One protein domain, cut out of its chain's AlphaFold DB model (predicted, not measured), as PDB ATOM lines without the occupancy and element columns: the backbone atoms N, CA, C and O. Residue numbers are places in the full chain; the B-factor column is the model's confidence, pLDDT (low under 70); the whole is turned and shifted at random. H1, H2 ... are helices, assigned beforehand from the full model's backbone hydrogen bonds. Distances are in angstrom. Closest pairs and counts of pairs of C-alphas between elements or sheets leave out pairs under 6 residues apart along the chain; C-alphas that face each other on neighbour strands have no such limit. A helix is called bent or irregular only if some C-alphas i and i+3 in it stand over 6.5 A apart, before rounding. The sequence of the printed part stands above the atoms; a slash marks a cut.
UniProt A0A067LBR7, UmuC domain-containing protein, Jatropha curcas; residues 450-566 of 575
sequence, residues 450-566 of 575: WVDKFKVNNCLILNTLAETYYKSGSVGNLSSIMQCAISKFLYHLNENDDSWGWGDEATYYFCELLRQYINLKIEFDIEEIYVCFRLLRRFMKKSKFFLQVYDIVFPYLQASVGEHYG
ATOM      1  N   TRP A 450      11.846 -42.532 -16.824       86.62
ATOM      2  CA  TRP A 450      10.991 -41.702 -15.975       86.62
ATOM      3  C   TRP A 450       9.958 -42.528 -15.218       86.62
ATOM      4  O   TRP A 450       9.662 -42.217 -14.070       86.62
ATOM      5  N   VAL A 451       9.443 -43.596 -15.827       84.38
ATOM      6  CA  VAL A 451       8.338 -44.391 -15.291       84.38
ATOM      7  C   VAL A 451       8.749 -45.064 -13.978       84.38
ATOM      8  O   VAL A 451       8.042 -44.958 -12.975       84.38
ATOM      9  N   ASP A 452       9.926 -45.694 -13.944       83.00
ATOM     10  CA  ASP A 452      10.447 -46.336 -12.734       83.00
ATOM     11  C   ASP A 452      11.024 -45.331 -11.722       83.00
ATOM     12  O   ASP A 452      10.876 -45.532 -10.519       83.00
ATOM     13  N   LYS A 453      11.581 -44.194 -12.166       82.38
ATOM     14  CA  LYS A 453      11.974 -43.104 -11.248       82.38
ATOM     15  C   LYS A 453      10.771 -42.450 -10.558       82.38
ATOM     16  O   LYS A 453      10.854 -42.099  -9.384       82.38
ATOM     17  N   PHE A 454       9.650 -42.300 -11.261       87.38
ATOM     18  CA  PHE A 454       8.438 -41.668 -10.734       87.38
ATOM     19  C   PHE A 454       7.717 -42.580  -9.728       87.38
ATOM     20  O   PHE A 454       7.282 -42.075  -8.700       87.38
ATOM     21  N   LYS A 455       7.676 -43.902  -9.979       82.12
ATOM     22  CA  LYS A 455       7.192 -44.966  -9.061       82.12
ATOM     23  C   LYS A 455       7.854 -44.990  -7.677       82.12
ATOM     24  O   LYS A 455       7.270 -45.492  -6.723       82.12
ATOM     25  N   VAL A 456       9.124 -44.588  -7.604       75.94
ATOM     26  CA  VAL A 456       9.942 -44.637  -6.376       75.94
ATOM     27  C   VAL A 456       9.922 -43.284  -5.648       75.94
ATOM     28  O   VAL A 456      10.404 -43.162  -4.524       75.94
ATOM     29  N   ASN A 457       9.336 -42.253  -6.259       74.69
ATOM     30  CA  ASN A 457       9.216 -40.935  -5.659       74.69
ATOM     31  C   ASN A 457       8.021 -40.883  -4.686       74.69
ATOM     32  O   ASN A 457       6.959 -41.434  -4.961       74.69
ATOM     33  N   ASN A 458       8.140 -40.152  -3.575       70.00
ATOM     34  CA  ASN A 458       7.034 -39.982  -2.616       70.00
ATOM     35  C   ASN A 458       5.876 -39.108  -3.156       70.00
ATOM     36  O   ASN A 458       4.835 -38.974  -2.513       70.00
ATOM     37  N   CYS A 459       6.030 -38.497  -4.333       76.19
ATOM     38  CA  CYS A 459       5.051 -37.601  -4.935       76.19
ATOM     39  C   CYS A 459       3.889 -38.347  -5.621       76.19
ATOM     40  O   CYS A 459       4.046 -38.966  -6.677       76.19
ATOM     41  N   LEU A 460       2.678 -38.213  -5.066       76.50
ATOM     42  CA  LEU A 460       1.458 -38.879  -5.550       76.50
ATOM     43  C   LEU A 460       1.137 -38.623  -7.035       76.50
ATOM     44  O   LEU A 460       0.689 -39.544  -7.717       76.50
ATOM     45  N   ILE A 461       1.372 -37.416  -7.567       80.38
ATOM     46  CA  ILE A 461       1.115 -37.137  -8.992       80.38
ATOM     47  C   ILE A 461       2.124 -37.846  -9.909       80.38
ATOM     48  O   ILE A 461       1.726 -38.344 -10.962       80.38
ATOM     49  N   LEU A 462       3.392 -37.978  -9.501       85.00
ATOM     50  CA  LEU A 462       4.400 -38.712 -10.277       85.00
ATOM     51  C   LEU A 462       4.090 -40.215 -10.286       85.00
ATOM     52  O   LEU A 462       4.029 -40.817 -11.358       85.00
ATOM     53  N   ASN A 463       3.758 -40.785  -9.123       83.94
ATOM     54  CA  ASN A 463       3.254 -42.158  -9.019       83.94
ATOM     55  C   ASN A 463       2.024 -42.386  -9.910       83.94
ATOM     56  O   ASN A 463       1.972 -43.356 -10.663       83.94
ATOM     57  N   THR A 464       1.063 -41.455  -9.899       84.50
ATOM     58  CA  THR A 464      -0.146 -41.549 -10.734       84.50
ATOM     59  C   THR A 464       0.188 -41.528 -12.232       84.50
ATOM     60  O   THR A 464      -0.419 -42.282 -12.989       84.50
ATOM     61  N   LEU A 465       1.156 -40.710 -12.671       86.69
ATOM     62  CA  LEU A 465       1.633 -40.667 -14.063       86.69
ATOM     63  C   LEU A 465       2.317 -41.980 -14.484       86.69
ATOM     64  O   LEU A 465       2.058 -42.487 -15.577       86.69
ATOM     65  N   ALA A 466       3.151 -42.563 -13.620       87.25
ATOM     66  CA  ALA A 466       3.796 -43.846 -13.893       87.25
ATOM     67  C   ALA A 466       2.785 -45.007 -13.910       87.25
ATOM     68  O   ALA A 466       2.838 -45.879 -14.779       87.25
ATOM     69  N   GLU A 467       1.805 -45.001 -13.003       85.44
ATOM     70  CA  GLU A 467       0.711 -45.971 -13.022       85.44
ATOM     71  C   GLU A 467      -0.153 -45.864 -14.282       85.44
ATOM     72  O   GLU A 467      -0.531 -46.897 -14.841       85.44
ATOM     73  N   THR A 468      -0.502 -44.653 -14.741       85.19
ATOM     74  CA  THR A 468      -1.291 -44.513 -15.975       85.19
ATOM     75  C   THR A 468      -0.511 -44.926 -17.211       85.19
ATOM     76  O   THR A 468      -1.136 -45.469 -18.119       85.19
ATOM     77  N   TYR A 469       0.818 -44.781 -17.230       85.69
ATOM     78  CA  TYR A 469       1.659 -45.326 -18.297       85.69
ATOM     79  C   TYR A 469       1.467 -46.845 -18.448       85.69
ATOM     80  O   TYR A 469       1.000 -47.294 -19.500       85.69
ATOM     81  N   TYR A 470       1.693 -47.638 -17.392       82.38
ATOM     82  CA  TYR A 470       1.481 -49.095 -17.466       82.38
ATOM     83  C   TYR A 470       0.019 -49.466 -17.723       82.38
ATOM     84  O   TYR A 470      -0.259 -50.349 -18.532       82.38
ATOM     85  N   LYS A 471      -0.934 -48.771 -17.086       80.12
ATOM     86  CA  LYS A 471      -2.376 -48.998 -17.298       80.12
ATOM     87  C   LYS A 471      -2.845 -48.615 -18.715       80.12
ATOM     88  O   LYS A 471      -3.929 -49.031 -19.109       80.12
ATOM     89  N   SER A 472      -2.040 -47.870 -19.481       73.88
ATOM     90  CA  SER A 472      -2.237 -47.580 -20.913       73.88
ATOM     91  C   SER A 472      -1.504 -48.542 -21.863       73.88
ATOM     92  O   SER A 472      -1.596 -48.389 -23.078       73.88
ATOM     93  N   GLY A 473      -0.783 -49.540 -21.335       64.88
ATOM     94  CA  GLY A 473      -0.088 -50.545 -22.144       64.88
ATOM     95  C   GLY A 473       1.149 -50.029 -22.887       64.88
ATOM     96  O   GLY A 473       1.504 -50.597 -23.914       64.88
ATOM     97  N   SER A 474       1.786 -48.959 -22.400       61.09
ATOM     98  CA  SER A 474       3.017 -48.368 -22.964       61.09
ATOM     99  C   SER A 474       2.908 -47.716 -24.358       61.09
ATOM    100  O   SER A 474       3.919 -47.238 -24.868       61.09
ATOM    101  N   VAL A 475       1.713 -47.628 -24.964       57.94
ATOM    102  CA  VAL A 475       1.495 -47.053 -26.319       57.94
ATOM    103  C   VAL A 475       0.916 -45.621 -26.292       57.94
ATOM    104  O   VAL A 475       0.452 -45.106 -27.306       57.94
ATOM    105  N   GLY A 476       0.881 -44.973 -25.125       66.31
ATOM    106  CA  GLY A 476       0.289 -43.643 -24.953       66.31
ATOM    107  C   GLY A 476       1.240 -42.483 -25.275       66.31
ATOM    108  O   GLY A 476       2.356 -42.435 -24.762       66.31
ATOM    109  N   ASN A 477       0.754 -41.496 -26.035       86.19
ATOM    110  CA  ASN A 477       1.333 -40.146 -26.080       86.19
ATOM    111  C   ASN A 477       1.286 -39.489 -24.679       86.19
ATOM    112  O   ASN A 477       0.390 -39.792 -23.877       86.19
ATOM    113  N   LEU A 478       2.221 -38.577 -24.373       88.19
ATOM    114  CA  LEU A 478       2.339 -37.977 -23.036       88.19
ATOM    115  C   LEU A 478       1.078 -37.191 -22.654       88.19
ATOM    116  O   LEU A 478       0.621 -37.289 -21.515       88.19
ATOM    117  N   SER A 479       0.456 -36.510 -23.615       89.75
ATOM    118  CA  SER A 479      -0.824 -35.816 -23.476       89.75
ATOM    119  C   SER A 479      -1.914 -36.719 -22.902       89.75
ATOM    120  O   SER A 479      -2.626 -36.333 -21.976       89.75
ATOM    121  N   SER A 480      -2.009 -37.955 -23.393       86.00
ATOM    122  CA  SER A 480      -3.013 -38.938 -22.981       86.00
ATOM    123  C   SER A 480      -2.721 -39.491 -21.585       86.00
ATOM    124  O   SER A 480      -3.631 -39.632 -20.762       86.00
ATOM    125  N   ILE A 481      -1.442 -39.740 -21.282       87.81
ATOM    126  CA  ILE A 481      -0.967 -40.175 -19.958       87.81
ATOM    127  C   ILE A 481      -1.255 -39.090 -18.910       87.81
ATOM    128  O   ILE A 481      -1.840 -39.387 -17.864       87.81
ATOM    129  N   MET A 482      -0.929 -37.829 -19.220       88.25
ATOM    130  CA  MET A 482      -1.197 -36.649 -18.394       88.25
ATOM    131  C   MET A 482      -2.694 -36.394 -18.222       88.25
ATOM    132  O   MET A 482      -3.155 -36.209 -17.098       88.25
ATOM    133  N   GLN A 483      -3.484 -36.435 -19.298       86.44
ATOM    134  CA  GLN A 483      -4.934 -36.263 -19.219       86.44
ATOM    135  C   GLN A 483      -5.568 -37.330 -18.319       86.44
ATOM    136  O   GLN A 483      -6.416 -36.999 -17.489       86.44
ATOM    137  N   CYS A 484      -5.139 -38.592 -18.425       82.38
ATOM    138  CA  CYS A 484      -5.641 -39.678 -17.585       82.38
ATOM    139  C   CYS A 484      -5.202 -39.528 -16.116       82.38
ATOM    140  O   CYS A 484      -6.031 -39.656 -15.212       82.38
ATOM    141  N   ALA A 485      -3.919 -39.239 -15.871       82.31
ATOM    142  CA  ALA A 485      -3.359 -39.118 -14.525       82.31
ATOM    143  C   ALA A 485      -3.930 -37.917 -13.773       82.31
ATOM    144  O   ALA A 485      -4.443 -38.063 -12.666       82.31
ATOM    145  N   ILE A 486      -3.895 -36.736 -14.391       79.31
ATOM    146  CA  ILE A 486      -4.292 -35.490 -13.735       79.31
ATOM    147  C   ILE A 486      -5.811 -35.465 -13.504       79.31
ATOM    148  O   ILE A 486      -6.257 -34.968 -12.473       79.31
ATOM    149  N   SER A 487      -6.614 -36.092 -14.376       78.75
ATOM    150  CA  SER A 487      -8.059 -36.255 -14.135       78.75
ATOM    151  C   SER A 487      -8.372 -37.158 -12.936       78.75
ATOM    152  O   SER A 487      -9.322 -36.878 -12.212       78.75
ATOM    153  N   LYS A 488      -7.578 -38.215 -12.698       75.50
ATOM    154  CA  LYS A 488      -7.703 -39.076 -11.506       75.50
ATOM    155  C   LYS A 488      -7.236 -38.344 -10.248       75.50
ATOM    156  O   LYS A 488      -7.953 -38.304  -9.255       75.50
ATOM    157  N   PHE A 489      -6.073 -37.705 -10.319       72.62
ATOM    158  CA  PHE A 489      -5.471 -36.949  -9.223       72.62
ATOM    159  C   PHE A 489      -6.374 -35.803  -8.729       72.62
ATOM    160  O   PHE A 489      -6.656 -35.702  -7.537       72.62
ATOM    161  N   LEU A 490      -6.931 -35.000  -9.645       68.31
ATOM    162  CA  LEU A 490      -7.874 -33.919  -9.318       68.31
ATOM    163  C   LEU A 490      -9.235 -34.408  -8.786       68.31
ATOM    164  O   LEU A 490     -10.018 -33.579  -8.329       68.31
ATOM    165  N   TYR A 491      -9.531 -35.711  -8.846       62.50
ATOM    166  CA  TYR A 491     -10.724 -36.309  -8.235       62.50
ATOM    167  C   TYR A 491     -10.500 -36.681  -6.757       62.50
ATOM    168  O   TYR A 491     -11.462 -36.845  -6.013       62.50
ATOM    169  N   HIS A 492      -9.239 -36.804  -6.323       59.16
ATOM    170  CA  HIS A 492      -8.859 -37.156  -4.950       59.16
ATOM    171  C   HIS A 492      -8.479 -35.952  -4.072       59.16
ATOM    172  O   HIS A 492      -8.352 -36.102  -2.858       59.16
ATOM    173  N   LEU A 493      -8.319 -34.758  -4.651       56.28
ATOM    174  CA  LEU A 493      -8.037 -33.533  -3.899       56.28
ATOM    175  C   LEU A 493      -9.307 -32.961  -3.253       56.28
ATOM    176  O   LEU A 493     -10.111 -32.303  -3.912       56.28
ATOM    177  N   ASN A 494      -9.442 -33.158  -1.939       46.78
ATOM    178  CA  ASN A 494     -10.328 -32.345  -1.103       46.78
ATOM    179  C   ASN A 494      -9.758 -30.920  -0.966       46.78
ATOM    180  O   ASN A 494      -8.550 -30.744  -0.828       46.78
ATOM    181  N   GLU A 495     -10.627 -29.906  -0.941       43.19
ATOM    182  CA  GLU A 495     -10.275 -28.478  -1.104       43.19
ATOM    183  C   GLU A 495      -9.463 -27.824   0.042       43.19
ATOM    184  O   GLU A 495      -9.386 -26.601   0.105       43.19
ATOM    185  N   ASN A 496      -8.868 -28.594   0.963       41.94
ATOM    186  CA  ASN A 496      -8.136 -28.061   2.124       41.94
ATOM    187  C   ASN A 496      -6.792 -28.750   2.441       41.94
ATOM    188  O   ASN A 496      -6.169 -28.380   3.433       41.94
ATOM    189  N   ASP A 497      -6.307 -29.710   1.639       42.72
ATOM    190  CA  ASP A 497      -4.991 -30.333   1.889       42.72
ATOM    191  C   ASP A 497      -3.843 -29.639   1.130       42.72
ATOM    192  O   ASP A 497      -3.167 -30.197   0.267       42.72
ATOM    193  N   ASP A 498      -3.639 -28.368   1.473       43.91
ATOM    194  CA  ASP A 498      -2.541 -27.518   0.994       43.91
ATOM    195  C   ASP A 498      -1.237 -27.771   1.804       43.91
ATOM    196  O   ASP A 498      -0.295 -26.980   1.742       43.91
ATOM    197  N   SER A 499      -1.195 -28.855   2.603       41.44
ATOM    198  CA  SER A 499      -0.153 -29.155   3.600       41.44
ATOM    199  C   SER A 499       0.914 -30.157   3.137       41.44
ATOM    200  O   SER A 499       1.917 -30.334   3.835       41.44
ATOM    201  N   TRP A 500       0.746 -30.803   1.980       47.38
ATOM    202  CA  TRP A 500       1.806 -31.614   1.375       47.38
ATOM    203  C   TRP A 500       2.737 -30.709   0.576       47.38
ATOM    204  O   TRP A 500       2.390 -30.222  -0.500       47.38
ATOM    205  N   GLY A 501       3.941 -30.491   1.106       47.06
ATOM    206  CA  GLY A 501       5.011 -29.814   0.383       47.06
ATOM    207  C   GLY A 501       5.436 -30.641  -0.828       47.06
ATOM    208  O   GLY A 501       6.225 -31.574  -0.691       47.06
ATOM    209  N   TRP A 502       4.918 -30.293  -2.008       59.12
ATOM    210  CA  TRP A 502       5.366 -30.811  -3.301       59.12
ATOM    211  C   TRP A 502       6.826 -30.389  -3.511       59.12
ATOM    212  O   TRP A 502       7.091 -29.295  -3.999       59.12
ATOM    213  N   GLY A 503       7.759 -31.220  -3.043       61.16
ATOM    214  CA  GLY A 503       9.176 -30.869  -2.965       61.16
ATOM    215  C   GLY A 503       9.778 -30.524  -4.324       61.16
ATOM    216  O   GLY A 503       9.375 -31.082  -5.348       61.16
ATOM    217  N   ASP A 504      10.782 -29.644  -4.319       70.25
ATOM    218  CA  ASP A 504      11.423 -29.111  -5.530       70.25
ATOM    219  C   ASP A 504      11.916 -30.217  -6.479       70.25
ATOM    220  O   ASP A 504      11.861 -30.061  -7.695       70.25
ATOM    221  N   GLU A 505      12.318 -31.369  -5.933       78.62
ATOM    222  CA  GLU A 505      12.686 -32.578  -6.676       78.62
ATOM    223  C   GLU A 505      11.557 -33.102  -7.587       78.62
ATOM    224  O   GLU A 505      11.806 -33.487  -8.730       78.62
ATOM    225  N   ALA A 506      10.302 -33.098  -7.126       80.81
ATOM    226  CA  ALA A 506       9.175 -33.572  -7.926       80.81
ATOM    227  C   ALA A 506       8.823 -32.592  -9.056       80.81
ATOM    228  O   ALA A 506       8.510 -33.014 -10.174       80.81
ATOM    229  N   THR A 507       8.914 -31.288  -8.777       85.25
ATOM    230  CA  THR A 507       8.794 -30.229  -9.790       85.25
ATOM    231  C   THR A 507       9.921 -30.358 -10.811       85.25
ATOM    232  O   THR A 507       9.655 -30.353 -12.012       85.25
ATOM    233  N   TYR A 508      11.160 -30.571 -10.356       87.06
ATOM    234  CA  TYR A 508      12.331 -30.788 -11.202       87.06
ATOM    235  C   TYR A 508      12.153 -31.989 -12.145       87.06
ATOM    236  O   TYR A 508      12.238 -31.811 -13.360       87.06
ATOM    237  N   TYR A 509      11.833 -33.183 -11.629       86.69
ATOM    238  CA  TYR A 509      11.671 -34.379 -12.467       86.69
ATOM    239  C   TYR A 509      10.566 -34.230 -13.521       86.69
ATOM    240  O   TYR A 509      10.725 -34.716 -14.641       86.69
ATOM    241  N   PHE A 510       9.458 -33.553 -13.199       89.56
ATOM    242  CA  PHE A 510       8.378 -33.346 -14.166       89.56
ATOM    243  C   PHE A 510       8.696 -32.237 -15.184       89.56
ATOM    244  O   PHE A 510       8.338 -32.367 -16.355       89.56
ATOM    245  N   CYS A 511       9.444 -31.199 -14.791       91.69
ATOM    246  CA  CYS A 511       9.980 -30.214 -15.734       91.69
ATOM    247  C   CYS A 511      10.964 -30.852 -16.724       91.69
ATOM    248  O   CYS A 511      10.892 -30.595 -17.924       91.69
ATOM    249  N   GLU A 512      11.866 -31.701 -16.230       90.38
ATOM    250  CA  GLU A 512      12.888 -32.350 -17.049       90.38
ATOM    251  C   GLU A 512      12.282 -33.385 -18.010       90.38
ATOM    252  O   GLU A 512      12.678 -33.453 -19.173       90.38
ATOM    253  N   LEU A 513      11.239 -34.107 -17.571       91.62
ATOM    254  CA  LEU A 513      10.424 -34.957 -18.443       91.62
ATOM    255  C   LEU A 513       9.845 -34.169 -19.627       91.62
ATOM    256  O   LEU A 513       9.942 -34.608 -20.773       91.62
ATOM    257  N   LEU A 514       9.252 -33.002 -19.353       93.31
ATOM    258  CA  LEU A 514       8.638 -32.157 -20.378       93.31
ATOM    259  C   LEU A 514       9.679 -31.583 -21.347       93.31
ATOM    260  O   LEU A 514       9.418 -31.565 -22.544       93.31
ATOM    261  N   ARG A 515      10.867 -31.175 -20.872       93.25
ATOM    262  CA  ARG A 515      11.972 -30.725 -21.743       93.25
ATOM    263  C   ARG A 515      12.429 -31.817 -22.705       93.25
ATOM    264  O   ARG A 515      12.539 -31.571 -23.901       93.25
ATOM    265  N   GLN A 516      12.653 -33.030 -22.203       89.19
ATOM    266  CA  GLN A 516      13.077 -34.149 -23.048       89.19
ATOM    267  C   GLN A 516      11.981 -34.558 -24.040       89.19
ATOM    268  O   GLN A 516      12.286 -34.867 -25.190       89.19
ATOM    269  N   TYR A 517      10.706 -34.494 -23.641       90.94
ATOM    270  CA  TYR A 517       9.594 -34.756 -24.554       90.94
ATOM    271  C   TYR A 517       9.422 -33.666 -25.620       90.94
ATOM    272  O   TYR A 517       9.124 -33.996 -26.765       90.94
ATOM    273  N   ILE A 518       9.672 -32.391 -25.286       91.94
ATOM    274  CA  ILE A 518       9.772 -31.308 -26.277       91.94
ATOM    275  C   ILE A 518      10.863 -31.654 -27.288       91.94
ATOM    276  O   ILE A 518      10.561 -31.752 -28.468       91.94
ATOM    277  N   ASN A 519      12.091 -31.935 -26.849       90.44
ATOM    278  CA  ASN A 519      13.209 -32.196 -27.766       90.44
ATOM    279  C   ASN A 519      12.974 -33.424 -28.662       90.44
ATOM    280  O   ASN A 519      13.367 -33.422 -29.821       90.44
ATOM    281  N   LEU A 520      12.288 -34.452 -28.151       87.56
ATOM    282  CA  LEU A 520      11.922 -35.640 -28.925       87.56
ATOM    283  C   LEU A 520      10.815 -35.385 -29.964       87.56
ATOM    284  O   LEU A 520      10.732 -36.107 -30.956       87.56
ATOM    285  N   LYS A 521       9.919 -34.422 -29.719       87.62
ATOM    286  CA  LYS A 521       8.709 -34.210 -30.529       87.62
ATOM    287  C   LYS A 521       8.692 -32.896 -31.307       87.62
ATOM    288  O   LYS A 521       7.863 -32.773 -32.201       87.62
ATOM    289  N   ILE A 522       9.569 -31.933 -31.020       89.19
ATOM    290  CA  ILE A 522       9.489 -30.582 -31.595       89.19
ATOM    291  C   ILE A 522       9.631 -30.598 -33.119       89.19
ATOM    292  O   ILE A 522       8.883 -29.898 -33.780       89.19
ATOM    293  N   GLU A 523      10.476 -31.468 -33.677       83.19
ATOM    294  CA  GLU A 523      10.659 -31.624 -35.131       83.19
ATOM    295  C   GLU A 523       9.631 -32.552 -35.814       83.19
ATOM    296  O   GLU A 523       9.670 -32.719 -37.032       83.19
ATOM    297  N   PHE A 524       8.732 -33.199 -35.060       82.81
ATOM    298  CA  PHE A 524       7.908 -34.308 -35.574       82.81
ATOM    299  C   PHE A 524       6.410 -34.211 -35.247       82.81
ATOM    300  O   PHE A 524       5.597 -34.796 -35.960       82.81
ATOM    301  N   ASP A 525       6.040 -33.549 -34.148       84.19
ATOM    302  CA  ASP A 525       4.705 -33.611 -33.540       84.19
ATOM    303  C   ASP A 525       4.479 -32.430 -32.566       84.19
ATOM    304  O   ASP A 525       4.261 -32.592 -31.361       84.19
ATOM    305  N   ILE A 526       4.563 -31.200 -33.087       86.06
ATOM    306  CA  ILE A 526       4.283 -29.985 -32.304       86.06
ATOM    307  C   ILE A 526       2.826 -29.927 -31.796       86.06
ATOM    308  O   ILE A 526       2.561 -29.307 -30.763       86.06
ATOM    309  N   GLU A 527       1.882 -30.613 -32.456       85.38
ATOM    310  CA  GLU A 527       0.492 -30.723 -31.989       85.38
ATOM    311  C   GLU A 527       0.401 -31.458 -30.640       85.38
ATOM    312  O   GLU A 527      -0.234 -30.954 -29.712       85.38
ATOM    313  N   GLU A 528       1.083 -32.594 -30.478       90.50
ATOM    314  CA  GLU A 528       1.157 -33.328 -29.207       90.50
ATOM    315  C   GLU A 528       1.761 -32.480 -28.072       90.50
ATOM    316  O   GLU A 528       1.238 -32.472 -26.950       90.50
ATOM    317  N   ILE A 529       2.814 -31.704 -28.358       90.25
ATOM    318  CA  ILE A 529       3.400 -30.760 -27.391       90.25
ATOM    319  C   ILE A 529       2.376 -29.676 -27.017       90.25
ATOM    320  O   ILE A 529       2.175 -29.385 -25.832       90.25
ATOM    321  N   TYR A 530       1.684 -29.098 -28.001       87.94
ATOM    322  CA  TYR A 530       0.650 -28.090 -27.764       87.94
ATOM    323  C   TYR A 530      -0.500 -28.636 -26.902       87.94
ATOM    324  O   TYR A 530      -0.965 -27.947 -25.987       87.94
ATOM    325  N   VAL A 531      -0.924 -29.890 -27.109       87.81
ATOM    326  CA  VAL A 531      -1.923 -30.548 -26.250       87.81
ATOM    327  C   VAL A 531      -1.384 -30.743 -24.828       87.81
ATOM    328  O   VAL A 531      -2.095 -30.408 -23.875       87.81
ATOM    329  N   CYS A 532      -0.135 -31.194 -24.652       89.94
ATOM    330  CA  CYS A 532       0.501 -31.301 -23.330       89.94
ATOM    331  C   CYS A 532       0.481 -29.962 -22.572       89.94
ATOM    332  O   CYS A 532       0.076 -29.908 -21.407       89.94
ATOM    333  N   PHE A 533       0.846 -28.859 -23.230       91.38
ATOM    334  CA  PHE A 533       0.882 -27.544 -22.586       91.38
ATOM    335  C   PHE A 533      -0.499 -26.899 -22.413       91.38
ATOM    336  O   PHE A 533      -0.712 -26.205 -21.416       91.38
ATOM    337  N   ARG A 534      -1.481 -27.180 -23.283       88.94
ATOM    338  CA  ARG A 534      -2.891 -26.818 -23.037       88.94
ATOM    339  C   ARG A 534      -3.446 -27.553 -21.812       88.94
ATOM    340  O   ARG A 534      -4.165 -26.943 -21.020       88.94
ATOM    341  N   LEU A 535      -3.090 -28.828 -21.620       87.56
ATOM    342  CA  LEU A 535      -3.444 -29.589 -20.418       87.56
ATOM    343  C   LEU A 535      -2.805 -28.966 -19.167       87.56
ATOM    344  O   LEU A 535      -3.541 -28.617 -18.248       87.56
ATOM    345  N   LEU A 536      -1.486 -28.727 -19.151       87.94
ATOM    346  CA  LEU A 536      -0.812 -28.032 -18.036       87.94
ATOM    347  C   LEU A 536      -1.506 -26.708 -17.697       87.94
ATOM    348  O   LEU A 536      -1.918 -26.503 -16.554       87.94
ATOM    349  N   ARG A 537      -1.733 -25.850 -18.701       85.56
ATOM    350  CA  ARG A 537      -2.357 -24.525 -18.548       85.56
ATOM    351  C   ARG A 537      -3.784 -24.582 -17.995       85.56
ATOM    352  O   ARG A 537      -4.193 -23.700 -17.238       85.56
ATOM    353  N   ARG A 538      -4.537 -25.645 -18.301       84.50
ATOM    354  CA  ARG A 538      -5.853 -25.920 -17.698       84.50
ATOM    355  C   ARG A 538      -5.749 -26.262 -16.206       84.50
ATOM    356  O   ARG A 538      -6.656 -25.924 -15.445       84.50
ATOM    357  N   PHE A 539      -4.663 -26.909 -15.788       79.56
ATOM    358  CA  PHE A 539      -4.469 -27.410 -14.426       79.56
ATOM    359  C   PHE A 539      -3.692 -26.460 -13.494       79.56
ATOM    360  O   PHE A 539      -3.884 -26.554 -12.282       79.56
ATOM    361  N   MET A 540      -2.943 -25.474 -14.018       83.06
ATOM    362  CA  MET A 540      -2.359 -24.362 -13.231       83.06
ATOM    363  C   MET A 540      -3.393 -23.708 -12.297       83.06
ATOM    364  O   MET A 540      -3.114 -23.436 -11.134       83.06
ATOM    365  N   LYS A 541      -4.633 -23.524 -12.782       74.38
ATOM    366  CA  LYS A 541      -5.761 -22.937 -12.030       74.38
ATOM    367  C   LYS A 541      -6.218 -23.759 -10.811       74.38
ATOM    368  O   LYS A 541      -7.086 -23.297 -10.079       74.38
ATOM    369  N   LYS A 542      -5.703 -24.981 -10.627       74.94
ATOM    370  CA  LYS A 542      -6.091 -25.917  -9.558       74.94
ATOM    371  C   LYS A 542      -4.926 -26.428  -8.703       74.94
ATOM    372  O   LYS A 542      -5.179 -27.136  -7.736       74.94
ATOM    373  N   SER A 543      -3.671 -26.122  -9.041       79.50
ATOM    374  CA  SER A 543      -2.519 -26.544  -8.236       79.50
ATOM    375  C   SER A 543      -1.287 -25.679  -8.488       79.50
ATOM    376  O   SER A 543      -0.885 -25.460  -9.633       79.50
ATOM    377  N   LYS A 544      -0.641 -25.269  -7.390       80.94
ATOM    378  CA  LYS A 544       0.626 -24.522  -7.379       80.94
ATOM    379  C   LYS A 544       1.769 -25.303  -8.043       80.94
ATOM    380  O   LYS A 544       2.625 -24.690  -8.667       80.94
ATOM    381  N   PHE A 545       1.737 -26.637  -7.982       84.19
ATOM    382  CA  PHE A 545       2.702 -27.510  -8.660       84.19
ATOM    383  C   PHE A 545       2.643 -27.341 -10.187       84.19
ATOM    384  O   PHE A 545       3.657 -27.076 -10.823       84.19
ATOM    385  N   PHE A 546       1.449 -27.408 -10.795       86.50
ATOM    386  CA  PHE A 546       1.318 -27.228 -12.250       86.50
ATOM    387  C   PHE A 546       1.582 -25.785 -12.702       86.50
ATOM    388  O   PHE A 546       2.025 -25.593 -13.831       86.50
ATOM    389  N   LEU A 547       1.347 -24.793 -11.835       86.62
ATOM    390  CA  LEU A 547       1.775 -23.405 -12.044       86.62
ATOM    391  C   LEU A 547       3.309 -23.316 -12.144       86.62
ATOM    392  O   LEU A 547       3.817 -22.941 -13.194       86.62
ATOM    393  N   GLN A 548       4.036 -23.773 -11.117       88.44
ATOM    394  CA  GLN A 548       5.508 -23.791 -11.108       88.44
ATOM    395  C   GLN A 548       6.097 -24.536 -12.315       88.44
ATOM    396  O   GLN A 548       6.988 -24.021 -12.984       88.44
ATOM    397  N   VAL A 549       5.581 -25.729 -12.628       90.25
ATOM    398  CA  VAL A 549       6.056 -26.537 -13.765       90.25
ATOM    399  C   VAL A 549       5.833 -25.820 -15.099       90.25
ATOM    400  O   VAL A 549       6.722 -25.817 -15.952       90.25
ATOM    401  N   TYR A 550       4.670 -25.192 -15.296       91.50
ATOM    402  CA  TYR A 550       4.399 -24.437 -16.518       91.50
ATOM    403  C   TYR A 550       5.330 -23.226 -16.640       91.50
ATOM    404  O   TYR A 550       5.936 -23.040 -17.692       91.50
ATOM    405  N   ASP A 551       5.505 -22.453 -15.568       90.69
ATOM    406  CA  ASP A 551       6.340 -21.247 -15.575       90.69
ATOM    407  C   ASP A 551       7.835 -21.567 -15.804       90.69
ATOM    408  O   ASP A 551       8.551 -20.770 -16.409       90.69
ATOM    409  N   ILE A 552       8.303 -22.757 -15.396       92.75
ATOM    410  CA  ILE A 552       9.682 -23.235 -15.618       92.75
ATOM    411  C   ILE A 552       9.919 -23.738 -17.055       92.75
ATOM    412  O   ILE A 552      11.018 -23.550 -17.587       92.75
ATOM    413  N   VAL A 553       8.943 -24.403 -17.690       94.56
ATOM    414  CA  VAL A 553       9.150 -25.059 -19.003       94.56
ATOM    415  C   VAL A 553       8.541 -24.284 -20.177       94.56
ATOM    416  O   VAL A 553       9.034 -24.403 -21.296       94.56
ATOM    417  N   PHE A 554       7.530 -23.436 -19.976       92.81
ATOM    418  CA  PHE A 554       6.959 -22.639 -21.069       92.81
ATOM    419  C   PHE A 554       7.976 -21.692 -21.749       92.81
ATOM    420  O   PHE A 554       7.964 -21.632 -22.979       92.81
ATOM    421  N   PRO A 555       8.917 -21.031 -21.037       93.38
ATOM    422  CA  PRO A 555       9.987 -20.265 -21.686       93.38
ATOM    423  C   PRO A 555      10.923 -21.133 -22.541       93.38
ATOM    424  O   PRO A 555      11.381 -20.685 -23.587       93.38
ATOM    425  N   TYR A 556      11.171 -22.384 -22.129       93.06
ATOM    426  CA  TYR A 556      11.963 -23.348 -22.900       93.06
ATOM    427  C   TYR A 556      11.236 -23.744 -24.189       93.06
ATOM    428  O   TYR A 556      11.801 -23.629 -25.270       93.06
ATOM    429  N   LEU A 557       9.950 -24.099 -24.089       92.62
ATOM    430  CA  LEU A 557       9.105 -24.383 -25.252       92.62
ATOM    431  C   LEU A 557       9.048 -23.199 -26.228       92.62
ATOM    432  O   LEU A 557       9.128 -23.393 -27.438       92.62
ATOM    433  N   GLN A 558       8.924 -21.970 -25.721       90.69
ATOM    434  CA  GLN A 558       8.912 -20.775 -26.565       90.69
ATOM    435  C   GLN A 558      10.264 -20.544 -27.263       90.69
ATOM    436  O   GLN A 558      10.273 -20.103 -28.411       90.69
ATOM    437  N   ALA A 559      11.394 -20.871 -26.630       90.00
ATOM    438  CA  ALA A 559      12.691 -20.851 -27.305       90.00
ATOM    439  C   ALA A 559      12.739 -21.894 -28.438       90.00
ATOM    440  O   ALA A 559      12.983 -21.521 -29.583       90.00
ATOM    441  N   SER A 560      12.395 -23.159 -28.159       89.75
ATOM    442  CA  SER A 560      12.405 -24.237 -29.162       89.75
ATOM    443  C   SER A 560      11.459 -23.971 -30.341       89.75
ATOM    444  O   SER A 560      11.831 -24.190 -31.488       89.75
ATOM    445  N   VAL A 561      10.247 -23.451 -30.109       86.94
ATOM    446  CA  VAL A 561       9.341 -23.069 -31.213       86.94
ATOM    447  C   VAL A 561       9.908 -21.893 -32.014       86.94
ATOM    448  O   VAL A 561       9.822 -21.900 -33.239       86.94
ATOM    449  N   GLY A 562      10.535 -20.917 -31.352       84.31
ATOM    450  CA  GLY A 562      11.212 -19.807 -32.028       84.31
ATOM    451  C   GLY A 562      12.394 -20.252 -32.901       84.31
ATOM    452  O   GLY A 562      12.634 -19.637 -33.936       84.31
ATOM    453  N   GLU A 563      13.086 -21.323 -32.510       88.19
ATOM    454  CA  GLU A 563      14.222 -21.916 -33.227       88.19
ATOM    455  C   GLU A 563      13.789 -22.803 -34.408       88.19
ATOM    456  O   GLU A 563      14.276 -22.612 -35.519       88.19
ATOM    457  N   HIS A 564      12.841 -23.727 -34.203       83.38
ATOM    458  CA  HIS A 564      12.423 -24.690 -35.236       83.38
ATOM    459  C   HIS A 564      11.342 -24.165 -36.204       83.38
ATOM    460  O   HIS A 564      11.261 -24.647 -37.332       83.38
ATOM    461  N   TYR A 565      10.507 -23.202 -35.790       82.25
ATOM    462  CA  TYR A 565       9.353 -22.721 -36.575       82.25
ATOM    463  C   TYR A 565       9.260 -21.193 -36.705       82.25
ATOM    464  O   TYR A 565       8.627 -20.691 -37.635       82.25
ATOM    465  N   GLY A 566       9.885 -20.446 -35.792       75.25
ATOM    466  CA  GLY A 566       9.793 -18.990 -35.725       75.25
ATOM    467  C   GLY A 566       8.498 -18.473 -35.081       75.25
ATOM    468  O   GLY A 566       7.478 -19.154 -34.988       75.25
TER     469      GLY A 566
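This is residues 450 to 566 of the 575 residues of the protein "UmuC domain-containing protein" of Jatropha curcas (UniProt A0A067LBR7). Bent H6, the longest helix, lies over the hairpin of H4 and H5. On the hairpin's other side H3 packs on H5, H2 on H3 and H1 on H2. The printed part, all helix, has 117 residues with six named helices, H1 to H6, and no named strand. It is compact, radius of gyration of the C-alphas 14.0 A, spanning 43 by 30 by 22 A.

H6, residues 544 to 564, assigned as one helix by its hydrogen bonds, is bent: C-alphas 552 and 555 are 6.8 A apart. Its arms are H6a, 544 to 552, and H6b, 555 to 564, ending at C-alpha (12.423, -24.690, -35.236). H4 is 504 to 521, 25.7 A; H5 526 to 540; H3 478 to 492; H2 460 to 471; H1 450 to 455, beginning at C-alpha (10.991, -41.702, -15.975).

H6a and H5, a hairpin, touch; closest C-alphas Met 540 and Leu 547, 4.4 A. H5, the hub, also touches H4 and H3. Every O i to N i+4 pair is within hydrogen-bond range except in H3, 9 of 11.

The printed part has no cut. Link H3 to H4 is long; residues 473 to 476 and 490 to 503 have pLDDT under 70.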